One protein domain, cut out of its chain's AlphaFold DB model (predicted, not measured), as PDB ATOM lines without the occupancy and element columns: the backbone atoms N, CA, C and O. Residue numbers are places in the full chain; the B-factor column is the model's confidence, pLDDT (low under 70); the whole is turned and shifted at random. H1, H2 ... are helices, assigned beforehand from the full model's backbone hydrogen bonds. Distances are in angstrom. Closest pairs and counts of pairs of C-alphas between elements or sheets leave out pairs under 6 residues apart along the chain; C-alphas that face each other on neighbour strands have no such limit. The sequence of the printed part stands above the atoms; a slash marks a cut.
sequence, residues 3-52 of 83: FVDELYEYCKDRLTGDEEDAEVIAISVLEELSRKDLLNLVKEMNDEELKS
ATOM      1  N   PHE A   3     -16.961  29.324 -33.156       66.19
ATOM      2  CA  PHE A   3     -18.206  28.599 -32.919       66.19
ATOM      3  C   PHE A   3     -19.120  29.234 -31.866       66.19
ATOM      4  O   PHE A   3     -20.325  29.186 -32.036       66.19
ATOM      5  N   VAL A   4     -18.590  29.810 -30.779       69.25
ATOM      6  CA  VAL A   4     -19.448  30.495 -29.791       69.25
ATOM      7  C   VAL A   4     -20.052  31.740 -30.427       69.25
ATOM      8  O   VAL A   4     -21.230  32.007 -30.222       69.25
ATOM      9  N   ASP A   5     -19.279  32.436 -31.261       72.81
ATOM     10  CA  ASP A   5     -19.764  33.577 -32.034       72.81
ATOM     11  C   ASP A   5     -20.810  33.142 -33.081       72.81
ATOM     12  O   ASP A   5     -21.857  33.765 -33.196       72.81
ATOM     13  N   GLU A   6     -20.584  32.042 -33.806       67.25
ATOM     14  CA  GLU A   6     -21.526  31.486 -34.793       67.25
ATOM     15  C   GLU A   6     -22.805  30.933 -34.144       67.25
ATOM     16  O   GLU A   6     -23.901  31.135 -34.662       67.25
ATOM     17  N   LEU A   7     -22.679  30.273 -32.992       69.44
ATOM     18  CA  LEU A   7     -23.797  29.784 -32.190       69.44
ATOM     19  C   LEU A   7     -24.613  30.957 -31.652       69.44
ATOM     20  O   LEU A   7     -25.832  30.970 -31.779       69.44
ATOM     21  N   TYR A   8     -23.939  31.969 -31.107       71.06
ATOM     22  CA  TYR A   8     -24.582  33.201 -30.678       71.06
ATOM     23  C   TYR A   8     -25.312  33.870 -31.847       71.06
ATOM     24  O   TYR A   8     -26.476  34.221 -31.708       71.06
ATOM     25  N   GLU A   9     -24.695  33.968 -33.025       71.56
ATOM     26  CA  GLU A   9     -25.318  34.536 -34.225       71.56
ATOM     27  C   GLU A   9     -26.519  33.726 -34.739       71.56
ATOM     28  O   GLU A   9     -27.488  34.318 -35.210       71.56
ATOM     29  N   TYR A  10     -26.496  32.396 -34.627       65.75
ATOM     30  CA  TYR A  10     -27.630  31.530 -34.972       65.75
ATOM     31  C   TYR A  10     -28.777  31.640 -33.955       65.75
ATOM     32  O   TYR A  10     -29.954  31.522 -34.304       65.75
ATOM     33  N   CYS A  11     -28.439  31.885 -32.690       63.47
ATOM     34  CA  CYS A  11     -29.387  31.871 -31.586       63.47
ATOM     35  C   CYS A  11     -29.866  33.261 -31.150       63.47
ATOM     36  O   CYS A  11     -30.869  33.345 -30.445       63.47
ATOM     37  N   LYS A  12     -29.210  34.350 -31.570       68.50
ATOM     38  CA  LYS A  12     -29.502  35.714 -31.093       68.50
ATOM     39  C   LYS A  12     -30.925  36.180 -31.359       68.50
ATOM     40  O   LYS A  12     -31.483  36.891 -30.535       68.50
ATOM     41  N   ASP A  13     -31.535  35.724 -32.448       64.50
ATOM     42  CA  ASP A  13     -32.920  36.067 -32.791       64.50
ATOM     43  C   ASP A  13     -33.948  35.236 -31.991       64.50
ATOM     44  O   ASP A  13     -35.151  35.488 -32.060       64.50
ATOM     45  N   ARG A  14     -33.478  34.234 -31.231       61.12
ATOM     46  CA  ARG A  14     -34.259  33.372 -30.328       61.12
ATOM     47  C   ARG A  14     -34.005  33.654 -28.841       61.12
ATOM     48  O   ARG A  14     -34.745  33.129 -28.017       61.12
ATOM     49  N   LEU A  15     -32.995  34.462 -28.505       62.91
ATOM     50  CA  LEU A  15     -32.704  34.906 -27.140       62.91
ATOM     51  C   LEU A  15     -33.719  35.988 -26.746       62.91
ATOM     52  O   LEU A  15     -33.634  37.125 -27.212       62.91
ATOM     53  N   THR A  16     -34.706  35.640 -25.920       60.56
ATOM     54  CA  THR A  16     -35.753  36.581 -25.487       60.56
ATOM     55  C   THR A  16     -35.377  37.420 -24.268       60.56
ATOM     56  O   THR A  16     -36.054  38.418 -24.018       60.56
ATOM     57  N   GLY A  17     -34.258  37.129 -23.596       56.81
ATOM     58  CA  GLY A  17     -33.526  38.150 -22.840       56.81
ATOM     59  C   GLY A  17     -33.015  37.787 -21.448       56.81
ATOM     60  O   GLY A  17     -32.636  38.722 -20.750       56.81
ATOM     61  N   ASP A  18     -32.955  36.512 -21.048       63.59
ATOM     62  CA  ASP A  18     -32.377  36.114 -19.748       63.59
ATOM     63  C   ASP A  18     -31.234  35.088 -19.868       63.59
ATOM     64  O   ASP A  18     -31.141  34.341 -20.842       63.59
ATOM     65  N   GLU A  19     -30.349  35.040 -18.860       59.41
ATOM     66  CA  GLU A  19     -29.242  34.062 -18.764       59.41
ATOM     67  C   GLU A  19     -29.740  32.604 -18.781       59.41
ATOM     68  O   GLU A  19     -29.040  31.723 -19.280       59.41
ATOM     69  N   GLU A  20     -30.968  32.356 -18.308       61.28
ATOM     70  CA  GLU A  20     -31.627  31.042 -18.364       61.28
ATOM     71  C   GLU A  20     -31.918  30.581 -19.808       61.28
ATOM     72  O   GLU A  20     -31.938  29.377 -20.072       61.28
ATOM     73  N   ASP A  21     -32.045  31.500 -20.777       69.69
ATOM     74  CA  ASP A  21     -32.248  31.143 -22.188       69.69
ATOM     75  C   ASP A  21     -30.986  30.505 -22.793       69.69
ATOM     76  O   ASP A  21     -31.076  29.649 -23.676       69.69
ATOM     77  N   ALA A  22     -29.796  30.891 -22.320       72.81
ATOM     78  CA  ALA A  22     -28.531  30.468 -22.916       72.81
ATOM     79  C   ALA A  22     -28.261  28.969 -22.725       72.81
ATOM     80  O   ALA A  22     -27.784  28.311 -23.652       72.81
ATOM     81  N   GLU A  23     -28.599  28.415 -21.557       75.69
ATOM     82  CA  GLU A  23     -28.462  26.980 -21.289       75.69
ATOM     83  C   GLU A  23     -29.435  26.164 -22.146       75.69
ATOM     84  O   GLU A  23     -29.021  25.232 -22.839       75.69
ATOM     85  N   VAL A  24     -30.713  26.556 -22.169       78.69
ATOM     86  CA  VAL A  24     -31.752  25.887 -22.971       78.69
ATOM     87  C   VAL A  24     -31.385  25.891 -24.453       78.69
ATOM     88  O   VAL A  24     -31.522  24.876 -25.139       78.69
ATOM     89  N   ILE A  25     -30.875  27.015 -24.951       75.69
ATOM     90  CA  ILE A  25     -30.431  27.159 -26.336       75.69
ATOM     91  C   ILE A  25     -29.204  26.299 -26.622       75.69
ATOM     92  O   ILE A  25     -29.183  25.605 -27.638       75.69
ATOM     93  N   ALA A  26     -28.200  26.313 -25.742       79.19
ATOM     94  CA  ALA A  26     -27.006  25.496 -25.912       79.19
ATOM     95  C   ALA A  26     -27.367  24.004 -25.975       79.19
ATOM     96  O   ALA A  26     -26.900  23.304 -26.872       79.19
ATOM     97  N   ILE A  27     -28.247  23.534 -25.085       81.94
ATOM     98  CA  ILE A  27     -28.744  22.151 -25.090       81.94
ATOM     99  C   ILE A  27     -29.507  21.856 -26.383       81.94
ATOM    100  O   ILE A  27     -29.186  20.880 -27.056       81.94
ATOM    101  N   SER A  28     -30.452  22.718 -26.771       81.44
ATOM    102  CA  SER A  28     -31.252  22.528 -27.990       81.44
ATOM    103  C   SER A  28     -30.375  22.413 -29.238       81.44
ATOM    104  O   SER A  28     -30.606  21.559 -30.088       81.44
ATOM    105  N   VAL A  29     -29.327  23.236 -29.343       78.81
ATOM    106  CA  VAL A  29     -28.388  23.151 -30.467       78.81
ATOM    107  C   VAL A  29     -27.551  21.875 -30.392       78.81
ATOM    108  O   VAL A  29     -27.381  21.205 -31.407       78.81
ATOM    109  N   LEU A  30     -27.058  21.490 -29.212       84.12
ATOM    110  CA  LEU A  30     -26.299  20.245 -29.050       84.12
ATOM    111  C   LEU A  30     -27.127  18.996 -29.403       84.12
ATOM    112  O   LEU A  30     -26.558  18.045 -29.938       84.12
ATOM    113  N   GLU A  31     -28.440  18.997 -29.146       85.94
ATOM    114  CA  GLU A  31     -29.360  17.913 -29.529       85.94
ATOM    115  C   GLU A  31     -29.518  17.767 -31.052       85.94
ATOM    116  O   GLU A  31     -29.699  16.653 -31.550       85.94
ATOM    117  N   GLU A  32     -29.417  18.867 -31.801       83.81
ATOM    118  CA  GLU A  32     -29.501  18.869 -33.267       83.81
ATOM    119  C   GLU A  32     -28.195  18.402 -33.942       83.81
ATOM    120  O   GLU A  32     -28.206  17.980 -35.104       83.81
ATOM    121  N   LEU A  33     -27.061  18.445 -33.233       83.50
ATOM    122  CA  LEU A  33     -25.751  18.094 -33.781       83.50
ATOM    123  C   LEU A  33     -25.508  16.582 -33.794       83.50
ATOM    124  O   LEU A  33     -25.671  15.869 -32.803       83.50
ATOM    125  N   SER A  34     -24.986  16.076 -34.912       90.75
ATOM    126  CA  SER A  34     -24.506  14.698 -34.952       90.75
ATOM    127  C   SER A  34     -23.178  14.556 -34.201       90.75
ATOM    128  O   SER A  34     -22.403  15.502 -34.052       90.75
ATOM    129  N   ARG A  35     -22.816  13.319 -33.824       93.62
ATOM    130  CA  ARG A  35     -21.480  13.013 -33.268       93.62
ATOM    131  C   ARG A  35     -20.343  13.549 -34.146       93.62
ATOM    132  O   ARG A  35     -19.299  13.938 -33.629       93.62
ATOM    133  N   LYS A  36     -20.515  13.524 -35.471       93.12
ATOM    134  CA  LYS A  36     -19.511  14.032 -36.410       93.12
ATOM    135  C   LYS A  36     -19.359  15.547 -36.283       93.12
ATOM    136  O   LYS A  36     -18.225  16.019 -36.289       93.12
ATOM    137  N   ASP A  37     -20.463  16.269 -36.143       86.44
ATOM    138  CA  ASP A  37     -20.460  17.730 -36.028       86.44
ATOM    139  C   ASP A  37     -19.826  18.163 -34.705       86.44
ATOM    140  O   ASP A  37     -18.929  19.001 -34.703       86.44
ATOM    141  N   LEU A  38     -20.155  17.473 -33.607       88.94
ATOM    142  CA  LEU A  38     -19.498  17.666 -32.311       88.94
ATOM    143  C   LEU A  38     -17.980  17.437 -32.395       88.94
ATOM    144  O   LEU A  38     -17.197  18.229 -31.883       88.94
ATOM    145  N   LEU A  39     -17.529  16.379 -33.075       92.38
ATOM    146  CA  LEU A  39     -16.093  16.125 -33.244       92.38
ATOM    147  C   LEU A  39     -15.400  17.172 -34.121       92.38
ATOM    148  O   LEU A  39     -14.214  17.426 -33.923       92.38
ATOM    149  N   ASN A  40     -16.099  17.745 -35.099       88.00
ATOM    150  CA  ASN A  40     -15.554  18.837 -35.902       88.00
ATOM    151  C   ASN A  40     -15.404  20.102 -35.058       88.00
ATOM    152  O   ASN A  40     -14.334  20.699 -35.078       88.00
ATOM    153  N   LEU A  41     -16.400  20.419 -34.230       85.62
ATOM    154  CA  LEU A  41     -16.321  21.522 -33.282       85.62
ATOM    155  C   LEU A  41     -15.101  21.405 -32.355       85.62
ATOM    156  O   LEU A  41     -14.324  22.345 -32.213       85.62
ATOM    157  N   VAL A  42     -14.883  20.227 -31.764       89.62
ATOM    158  CA  VAL A  42     -13.727  19.993 -30.880       89.62
ATOM    159  C   VAL A  42     -12.395  20.171 -31.617       89.62
ATOM    160  O   VAL A  42     -11.435  20.655 -31.028       89.62
ATOM    161  N   LYS A  43     -12.315  19.804 -32.902       90.75
ATOM    162  CA  LYS A  43     -11.093  19.976 -33.709       90.75
ATOM    163  C   LYS A  43     -10.770  21.435 -34.021       90.75
ATOM    164  O   LYS A  43      -9.619  21.728 -34.333       90.75
ATOM    165  N   GLU A  44     -11.766  22.311 -34.001       87.62
ATOM    166  CA  GLU A  44     -11.600  23.737 -34.291       87.62
ATOM    167  C   GLU A  44     -11.224  24.560 -33.053       87.62
ATOM    168  O   GLU A  44     -10.794  25.706 -33.191       87.62
ATOM    169  N   MET A  45     -11.347  23.978 -31.855       90.06
ATOM    170  CA  MET A  45     -10.897  24.593 -30.610       90.06
ATOM    171  C   MET A  45      -9.378  24.761 -30.601       90.06
ATOM    172  O   MET A  45      -8.630  23.856 -30.977       90.06
ATOM    173  N   ASN A  46      -8.910  25.904 -30.103       90.12
ATOM    174  CA  ASN A  46      -7.502  26.057 -29.756       90.12
ATOM    175  C   ASN A  46      -7.165  25.310 -28.447       90.12
ATOM    176  O   ASN A  46      -8.047  24.833 -27.732       90.12
ATOM    177  N   ASP A  47      -5.876  25.223 -28.111       94.31
ATOM    178  CA  ASP A  47      -5.408  24.491 -26.927       94.31
ATOM    179  C   ASP A  47      -6.038  24.965 -25.607       94.31
ATOM    180  O   ASP A  47      -6.243  24.158 -24.701       94.31
ATOM    181  N   GLU A  48      -6.301  26.262 -25.456       91.88
ATOM    182  CA  GLU A  48      -6.881  26.840 -24.239       91.88
ATOM    183  C   GLU A  48      -8.371  26.507 -24.120       91.88
ATOM    184  O   GLU A  48      -8.838  26.075 -23.064       91.88
ATOM    185  N   GLU A  49      -9.098  26.625 -25.227       87.38
ATOM    186  CA  GLU A  49     -10.515  26.274 -25.341       87.38
ATOM    187  C   GLU A  49     -10.719  24.770 -25.102       87.38
ATOM    188  O   GLU A  49     -11.565  24.375 -24.296       87.38
ATOM    189  N   LEU A  50      -9.874  23.929 -25.709       93.25
ATOM    190  CA  LEU A  50      -9.905  22.479 -25.522       93.25
ATOM    191  C   LEU A  50      -9.614  22.090 -24.067       93.25
ATOM    192  O   LEU A  50     -10.339  21.278 -23.492       93.25
ATOM    193  N   LYS A  51      -8.579  22.677 -23.449       94.62
ATOM    194  CA  LYS A  51      -8.265  22.438 -22.028       94.62
ATOM    195  C   LYS A  51      -9.412  22.861 -21.123       94.62
ATOM    196  O   LYS A  51      -9.711  22.142 -20.174       94.62
ATOM    197  N   SER A  52     -10.055  23.985 -21.419       92.00
ATOM    198  CA  SER A  52     -11.192  24.482 -20.642       92.00
ATOM    199  C   SER A  52     -12.393  23.542 -20.749       92.00
ATOM    200  O   SER A  52     -12.951  23.147 -19.727       92.00
TER     201      SER A  52
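This is residues 3 to 52 of the 83 residues of the protein "Methylmalonyl-CoA mutase cobalamin-binding subunit" of Anoxybacillus calidus (UniProt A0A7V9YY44). H2 and H3 make an open V, and H1 reaches across it, with its first residue near H3 and its last near H2, giving a loose triangular frame of three helices with few contacts; the short H4 folds back beyond the far end of H3. Residues 31 to 37, at the corner between H2 and H3, stick out. The printed part has 50 residues with four named helices, H1 to H4 in order, and no named strand: the class is all helix. It is only just loose, close to compact, with a radius of gyration of the C-alphas of 12.0 A and spans of 32 by 23 by 16 A.

H1, residues 3 to 11, begins at C-alpha 3 (-18.206, 28.599, -32.919) and is 11.7 A long. H2, residues 19 to 32, is the longest helix, 21.0 A, and ends at C-alpha 32 (-29.501, 18.869, -33.267). H3, residues 35 to 44, is 14.6 A long. H4, residues 47 to 52, is 8.5 A long and ends at C-alpha 52 (-11.192, 24.482, -20.642).

H1 and H2 are close but not clearly touching, about perpendicular at 80 degrees; their closest C-alphas, of Cys 11 and Ile 25, are 7.1 A apart. Three more pairs are close but not clearly touching and run opposite ways at a steep tilt. For H1 and H3 the tilt is 53 degrees, and the closest C-alphas, of Phe 3 and Leu 41, are 7.3 A apart. For H2 and H3 it is 61 degrees, with the C-alphas of Leu 30 and Leu 38 closest at 8.0 A. For H3 and H4 it is 57 degrees, with the C-alphas of Val 42 and Leu 50 closest at 7.0 A. H4 is apart from H1 and H2. In H1, H3 and H4 every O i to N i+4 pair is within hydrogen-bond range; in H2, 8 of 10 are.

The two C-alphas farthest apart, of Thr 16 and Asp 47, are 32.7 A apart. The printed part has no cut; the links H2 to H3 and H3 to H4 are tight, H1 to H2 is short, and no link is long. Mean pLDDT of the printed part is 78.5; residues 3 to 4, 6 to 7 and 10 to 21 are under 70.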